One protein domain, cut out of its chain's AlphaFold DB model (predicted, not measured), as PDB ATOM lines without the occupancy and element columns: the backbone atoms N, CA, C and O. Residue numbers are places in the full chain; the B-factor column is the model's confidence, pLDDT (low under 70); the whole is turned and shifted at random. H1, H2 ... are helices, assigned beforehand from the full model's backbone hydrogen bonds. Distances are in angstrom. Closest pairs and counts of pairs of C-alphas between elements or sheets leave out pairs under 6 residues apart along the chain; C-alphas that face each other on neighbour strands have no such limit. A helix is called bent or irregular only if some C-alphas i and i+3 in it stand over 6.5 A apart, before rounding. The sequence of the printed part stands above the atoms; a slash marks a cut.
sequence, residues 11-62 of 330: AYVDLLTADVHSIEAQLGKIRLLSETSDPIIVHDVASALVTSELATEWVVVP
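AT A GLANCE: This is residues 11 to 62 of the 330 residues of an uncharacterized protein of Weissella soli (UniProt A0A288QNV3). A long, lopsided helical hairpin: the long helix H1 makes the longest axis, and the shorter H2 folds back beside its last part like the short arm of a narrow V. From the end of H2 a tail with no named element, residues 51 to 62, runs on back toward the first part of H1 and then turns aside at its end. The 52 printed residues hold two named helices, H1 then H2, and no named strand; the class is all helix. The whole is loose, with a radius of gyration of the C-alphas of 12.9 A, and its outline is a rod of 40 by 20 by 18 A.

HOW THE PARTS SIT: H1, residues 11 to 35, is the longest helix. H2, residues 39 to 50, touches H1, and H1 touches H2 with residues 26 to 33 alone. The closest C-alphas of the two helices are those of Leu 33 and Val 42, 5.1 A apart. Their lines stand at a steep tilt of 38 degrees and they run opposite ways, a helical hairpin. Their centres are 17.2 A apart. In both H1 and H2 every O i to N i+4 pair is within hydrogen-bond range.

IN THESE COORDINATES: H1 begins at C-alpha 11, at (45.691, -18.197, -54.840), and is 36.0 A long from first to last C-alpha, ending at C-alpha 35, at (41.308, 7.673, -30.165). H2 is 16.3 A long and ends at C-alpha 50, at (56.109, -2.190, -31.124). Neither helix is bent.

THE WHOLE: The two C-alphas farthest apart are those of Ala 11 and Pro 39, at 40.8 A. The printed part has no cut, and the link from H1 to H2 is tight, with 3 residues between them. Residues 35 to 40, of which 35 belongs to H1 and 39 to 40 belong to H2, stand free. The C-alphas of residues 51 to 62 lie 7 to 16 A from the mean of all C-alphas. The mean pLDDT of the printed part is 88.5, and residue 62 is the one printed residue under 70.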
ATOM      1  N   ALA A  11      44.605 -18.252 -55.816       87.69
ATOM      2  CA  ALA A  11      45.691 -18.197 -54.840       87.69
ATOM      3  C   ALA A  11      46.364 -16.814 -54.789       87.69
ATOM      4  O   ALA A  11      46.692 -16.324 -53.713       87.69
ATOM      5  N   TYR A  12      46.540 -16.159 -55.940       88.50
ATOM      6  CA  TYR A  12      47.068 -14.796 -56.001       88.50
ATOM      7  C   TYR A  12      46.131 -13.768 -55.339       88.50
ATOM      8  O   TYR A  12      46.589 -12.914 -54.582       88.50
ATOM      9  N   VAL A  13      44.819 -13.863 -55.579       90.31
ATOM     10  CA  VAL A  13      43.817 -12.993 -54.932       90.31
ATOM     11  C   VAL A  13      43.773 -13.223 -53.419       90.31
ATOM     12  O   VAL A  13      43.653 -12.255 -52.665       90.31
ATOM     13  N   ASP A  14      43.908 -14.470 -52.969       90.56
ATOM     14  CA  ASP A  14      43.939 -14.814 -51.546       90.56
ATOM     15  C   ASP A  14      45.155 -14.182 -50.842       90.56
ATOM     16  O   ASP A  14      45.008 -13.624 -49.754       90.56
ATOM     17  N   LEU A  15      46.331 -14.187 -51.485       89.94
ATOM     18  CA  LEU A  15      47.544 -13.528 -50.975       89.94
ATOM     19  C   LEU A  15      47.370 -12.008 -50.855       89.94
ATOM     20  O   LEU A  15      47.653 -11.438 -49.804       89.94
ATOM     21  N   LEU A  16      46.837 -11.353 -51.894       89.12
ATOM     22  CA  LEU A  16      46.548  -9.914 -51.840       89.12
ATOM     23  C   LEU A  16      45.546  -9.573 -50.733       89.12
ATOM     24  O   LEU A  16      45.695  -8.573 -50.036       89.12
ATOM     25  N   THR A  17      44.525 -10.411 -50.565       89.94
ATOM     26  CA  THR A  17      43.486 -10.219 -49.548       89.94
ATOM     27  C   THR A  17      44.053 -10.373 -48.135       89.94
ATOM     28  O   THR A  17      43.692  -9.608 -47.243       89.94
ATOM     29  N   ALA A  18      44.972 -11.321 -47.925       88.31
ATOM     30  CA  ALA A  18      45.667 -11.495 -46.650       88.31
ATOM     31  C   ALA A  18      46.515 -10.265 -46.272       88.31
ATOM     32  O   ALA A  18      46.463  -9.813 -45.122       88.31
ATOM     33  N   ASP A  19      47.230  -9.682 -47.237       90.50
ATOM     34  CA  ASP A  19      47.993  -8.448 -47.032       90.50
ATOM     35  C   ASP A  19      47.072  -7.265 -46.693       90.50
ATOM     36  O   ASP A  19      47.322  -6.545 -45.724       90.50
ATOM     37  N   VAL A  20      45.967  -7.094 -47.432       89.25
ATOM     38  CA  VAL A  20      44.972  -6.037 -47.161       89.25
ATOM     39  C   VAL A  20      44.395  -6.172 -45.752       89.25
ATOM     40  O   VAL A  20      44.377  -5.191 -45.013       89.25
ATOM     41  N   HIS A  21      43.992  -7.374 -45.335       91.06
ATOM     42  CA  HIS A  21      43.484  -7.595 -43.979       91.06
ATOM     43  C   HIS A  21      44.533  -7.291 -42.898       91.06
ATOM     44  O   HIS A  21      44.191  -6.768 -41.838       91.06
ATOM     45  N   SER A  22      45.810  -7.592 -43.153       88.81
ATOM     46  CA  SER A  22      46.901  -7.283 -42.218       88.81
ATOM     47  C   SER A  22      47.093  -5.771 -42.061       88.81
ATOM     48  O   SER A  22      47.227  -5.278 -40.936       88.81
ATOM     49  N   ILE A  23      47.021  -5.028 -43.170       88.88
ATOM     50  CA  ILE A  23      47.056  -3.559 -43.180       88.88
ATOM     51  C   ILE A  23      45.848  -2.991 -42.423       88.88
ATOM     52  O   ILE A  23      46.017  -2.151 -41.538       88.88
ATOM     53  N   GLU A  24      44.634  -3.465 -42.712       90.25
ATOM     54  CA  GLU A  24      43.409  -3.024 -42.030       90.25
ATOM     55  C   GLU A  24      43.470  -3.274 -40.518       90.25
ATOM     56  O   GLU A  24      43.111  -2.399 -39.724       90.25
ATOM     57  N   ALA A  25      43.982  -4.434 -40.101       90.06
ATOM     58  CA  ALA A  25      44.164  -4.758 -38.692       90.06
ATOM     59  C   ALA A  25      45.163  -3.810 -38.006       90.06
ATOM     60  O   ALA A  25      44.917  -3.364 -36.880       90.06
ATOM     61  N   GLN A  26      46.273  -3.468 -38.669       89.12
ATOM     62  CA  GLN A  26      47.242  -2.512 -38.132       89.12
ATOM     63  C   GLN A  26      46.651  -1.098 -38.046       89.12
ATOM     64  O   GLN A  26      46.777  -0.454 -37.005       89.12
ATOM     65  N   LEU A  27      45.930  -0.639 -39.073       89.69
ATOM     66  CA  LEU A  27      45.218   0.645 -39.051       89.69
ATOM     67  C   LEU A  27      44.184   0.709 -37.920       89.69
ATOM     68  O   LEU A  27      44.063   1.739 -37.254       89.69
ATOM     69  N   GLY A  28      43.484  -0.396 -37.651       92.12
ATOM     70  CA  GLY A  28      42.581  -0.517 -36.506       92.12
ATOM     71  C   GLY A  28      43.294  -0.305 -35.167       92.12
ATOM     72  O   GLY A  28      42.800   0.443 -34.322       92.12
ATOM     73  N   LYS A  29      44.486  -0.892 -34.989       93.38
ATOM     74  CA  LYS A  29      45.327  -0.671 -33.799       93.38
ATOM     75  C   LYS A  29      45.800   0.779 -33.694       93.38
ATOM     76  O   LYS A  29      45.708   1.361 -32.621       93.38
ATOM     77  N   ILE A  30      46.253   1.383 -34.792       91.38
ATOM     78  CA  ILE A  30      46.709   2.785 -34.812       91.38
ATOM     79  C   ILE A  30      45.567   3.729 -34.426       91.38
ATOM     80  O   ILE A  30      45.750   4.629 -33.604       91.38
ATOM     81  N   ARG A  31      44.363   3.494 -34.963       93.25
ATOM     82  CA  ARG A  31      43.169   4.249 -34.577       93.25
ATOM     83  C   ARG A  31      42.886   4.097 -33.086       93.25
ATOM     84  O   ARG A  31      42.679   5.095 -32.405       93.25
ATOM     85  N   LEU A  32      42.934   2.869 -32.570       95.00
ATOM     86  CA  LEU A  32      42.686   2.608 -31.156       95.00
ATOM     87  C   LEU A  32      43.717   3.303 -30.255       95.00
ATOM     88  O   LEU A  32      43.315   3.929 -29.278       95.00
ATOM     89  N   LEU A  33      45.005   3.276 -30.619       94.19
ATOM     90  CA  LEU A  33      46.084   3.996 -29.928       94.19
ATOM     91  C   LEU A  33      45.811   5.509 -29.853       94.19
ATOM     92  O   LEU A  33      46.086   6.142 -28.834       94.19
ATOM     93  N   SER A  34      45.271   6.082 -30.931       91.19
ATOM     94  CA  SER A  34      45.043   7.524 -31.075       91.19
ATOM     95  C   SER A  34      43.709   8.015 -30.497       91.19
ATOM     96  O   SER A  34      43.602   9.158 -30.060       91.19
ATOM     97  N   GLU A  35      42.663   7.194 -30.477       94.06
ATOM     98  CA  GLU A  35      41.308   7.673 -30.165       94.06
ATOM     99  C   GLU A  35      40.810   7.239 -28.784       94.06
ATOM    100  O   GLU A  35      39.987   7.933 -28.190       94.06
ATOM    101  N   THR A  36      41.305   6.125 -28.237       96.12
ATOM    102  CA  THR A  36      40.799   5.623 -26.950       96.12
ATOM    103  C   THR A  36      41.214   6.509 -25.775       96.12
ATOM    104  O   THR A  36      42.349   6.983 -25.701       96.12
ATOM    105  N   SER A  37      40.311   6.698 -24.816       94.81
ATOM    106  CA  SER A  37      40.587   7.381 -23.548       94.81
ATOM    107  C   SER A  37      41.012   6.430 -22.426       94.81
ATOM    108  O   SER A  37      41.272   6.888 -21.316       94.81
ATOM    109  N   ASP A  38      41.064   5.121 -22.689       97.06
ATOM    110  CA  ASP A  38      41.492   4.120 -21.711       97.06
ATOM    111  C   ASP A  38      43.019   3.908 -21.782       97.06
ATOM    112  O   ASP A  38      43.516   3.376 -22.783       97.06
ATOM    113  N   PRO A  39      43.779   4.286 -20.737       96.56
ATOM    114  CA  PRO A  39      45.232   4.170 -20.739       96.56
ATOM    115  C   PRO A  39      45.725   2.719 -20.783       96.56
ATOM    116  O   PRO A  39      46.801   2.475 -21.332       96.56
ATOM    117  N   ILE A  40      44.959   1.757 -20.255       96.75
ATOM    118  CA  ILE A  40      45.311   0.329 -20.299       96.75
ATOM    119  C   ILE A  40      45.230  -0.174 -21.739       96.75
ATOM    120  O   ILE A  40      46.162  -0.809 -22.224       96.75
ATOM    121  N   ILE A  41      44.175   0.207 -22.465       96.88
ATOM    122  CA  ILE A  41      44.037  -0.141 -23.885       96.88
ATOM    123  C   ILE A  41      45.166   0.489 -24.712       96.88
ATOM    124  O   ILE A  41      45.735  -0.186 -25.567       96.88
ATOM    125  N   VAL A  42      45.531   1.755 -24.459       97.25
ATOM    126  CA  VAL A  42      46.681   2.392 -25.137       97.25
ATOM    127  C   VAL A  42      47.967   1.603 -24.892       97.25
ATOM    128  O   VAL A  42      48.722   1.374 -25.835       97.25
ATOM    129  N   HIS A  43      48.213   1.163 -23.655       96.94
ATOM    130  CA  HIS A  43      49.395   0.374 -23.302       96.94
ATOM    131  C   HIS A  43      49.444  -0.983 -24.009       96.94
ATOM    132  O   HIS A  43      50.467  -1.308 -24.624       96.94
ATOM    133  N   ASP A  44      48.342  -1.730 -24.006       95.44
ATOM    134  CA  ASP A  44      48.259  -3.037 -24.665       95.44
ATOM    135  C   ASP A  44      48.457  -2.911 -26.184       95.44
ATOM    136  O   ASP A  44      49.201  -3.679 -26.804       95.44
ATOM    137  N   VAL A  45      47.837  -1.897 -26.792       95.94
ATOM    138  CA  VAL A  45      47.949  -1.625 -28.229       95.94
ATOM    139  C   VAL A  45      49.356  -1.170 -28.602       95.94
ATOM    140  O   VAL A  45      49.904  -1.674 -29.583       95.94
ATOM    141  N   ALA A  46      49.959  -0.263 -27.828       95.31
ATOM    142  CA  ALA A  46      51.336   0.171 -28.040       95.31
ATOM    143  C   ALA A  46      52.295  -1.020 -27.968       95.31
ATOM    144  O   ALA A  46      53.116  -1.199 -28.866       95.31
ATOM    145  N   SER A  47      52.132  -1.878 -26.955       93.50
ATOM    146  CA  SER A  47      52.923  -3.101 -26.781       93.50
ATOM    147  C   SER A  47      52.803  -4.024 -27.997       93.50
ATOM    148  O   SER A  47      53.811  -4.502 -28.506       93.50
ATOM    149  N   ALA A  48      51.587  -4.217 -28.517       91.94
ATOM    150  CA  ALA A  48      51.356  -5.035 -29.705       91.94
ATOM    151  C   ALA A  48      51.916  -4.414 -30.997       91.94
ATOM    152  O   ALA A  48      52.315  -5.153 -31.898       91.94
ATOM    153  N   LEU A  49      51.912  -3.082 -31.119       91.12
ATOM    154  CA  LEU A  49      52.439  -2.366 -32.284       91.12
ATOM    155  C   LEU A  49      53.969  -2.386 -32.317       91.12
ATOM    156  O   LEU A  49      54.543  -2.662 -33.371       91.12
ATOM    157  N   VAL A  50      54.637  -2.170 -31.177       89.31
ATOM    158  CA  VAL A  50      56.109  -2.190 -31.124       89.31
ATOM    159  C   VAL A  50      56.696  -3.575 -31.371       89.31
ATOM    160  O   VAL A  50      57.869  -3.664 -31.702       89.31
ATOM    161  N   THR A  51      55.932  -4.655 -31.224       84.00
ATOM    162  CA  THR A  51      56.387  -6.014 -31.566       84.00
ATOM    163  C   THR A  51      55.878  -6.495 -32.922       84.00
ATOM    164  O   THR A  51      56.178  -7.617 -33.317       84.00
ATOM    165  N   SER A  52      55.048  -5.704 -33.609       79.94
ATOM    166  CA  SER A  52      54.484  -6.100 -34.899       79.94
ATOM    167  C   SER A  52      55.406  -5.720 -36.050       79.94
ATOM    168  O   SER A  52      55.844  -4.577 -36.147       79.94
ATOM    169  N   GLU A  53      55.618  -6.664 -36.958       72.81
ATOM    170  CA  GLU A  53      56.130  -6.397 -38.297       72.81
ATOM    171  C   GLU A  53      54.968  -6.556 -39.278       72.81
ATOM    172  O   GLU A  53      54.294  -7.590 -39.297       72.81
ATOM    173  N   LEU A  54      54.693  -5.519 -40.070       74.62
ATOM    174  CA  LEU A  54      53.713  -5.615 -41.145       74.62
ATOM    175  C   LEU A  54      54.372  -6.346 -42.324       74.62
ATOM    176  O   LEU A  54      55.028  -5.736 -43.162       74.62
ATOM    177  N   ALA A  55      54.230  -7.670 -42.358       70.00
ATOM    178  CA  ALA A  55      54.720  -8.497 -43.454       70.00
ATOM    179  C   ALA A  55      53.731  -8.450 -44.630       70.00
ATOM    180  O   ALA A  55      52.826  -9.274 -44.715       70.00
ATOM    181  N   THR A  56      53.883  -7.460 -45.511       74.12
ATOM    182  CA  THR A  56      53.101  -7.352 -46.753       74.12
ATOM    183  C   THR A  56      54.023  -7.531 -47.956       74.12
ATOM    184  O   THR A  56      54.785  -6.625 -48.305       74.12
ATOM    185  N   GLU A  57      53.995  -8.714 -48.567       78.62
ATOM    186  CA  GLU A  57      54.854  -9.063 -49.711       78.62
ATOM    187  C   GLU A  57      54.245  -8.640 -51.059       78.62
ATOM    188  O   GLU A  57      54.970  -8.404 -52.028       78.62
ATOM    189  N   TRP A  58      52.918  -8.535 -51.126       78.50
ATOM    190  CA  TRP A  58      52.142  -8.363 -52.354       78.50
ATOM    191  C   TRP A  58      51.433  -7.006 -52.440       78.50
ATOM    192  O   TRP A  58      51.165  -6.534 -53.548       78.50
ATOM    193  N   VAL A  59      51.164  -6.352 -51.305       79.69
ATOM    194  CA  VAL A  59      50.601  -4.991 -51.235       79.69
ATOM    195  C   VAL A  59      51.567  -4.054 -50.517       79.69
ATOM    196  O   VAL A  59      51.843  -4.214 -49.337       79.69
ATOM    197  N   VAL A  60      52.057  -3.023 -51.205       75.88
ATOM    198  CA  VAL A  60      52.983  -2.046 -50.611       75.88
ATOM    199  C   VAL A  60      52.217  -0.814 -50.141       75.88
ATOM    200  O   VAL A  60      51.578  -0.135 -50.947       75.88
ATOM    201  N   VAL A  61      52.328  -0.479 -48.854       73.38
ATOM    202  CA  VAL A  61      51.889   0.827 -48.341       73.38
ATOM    203  C   VAL A  61      53.081   1.786 -48.426       73.38
ATOM    204  O   VAL A  61      54.101   1.536 -47.791       73.38
ATOM    205  N   PRO A  62      53.000   2.878 -49.206       67.88
ATOM    206  CA  PRO A  62      54.159   3.726 -49.509       67.88
ATOM    207  C   PRO A  62      54.672   4.547 -48.317       67.88
ATOM    208  O   PRO A  62      55.737   5.153 -48.406       67.88
TER     209      PRO A  62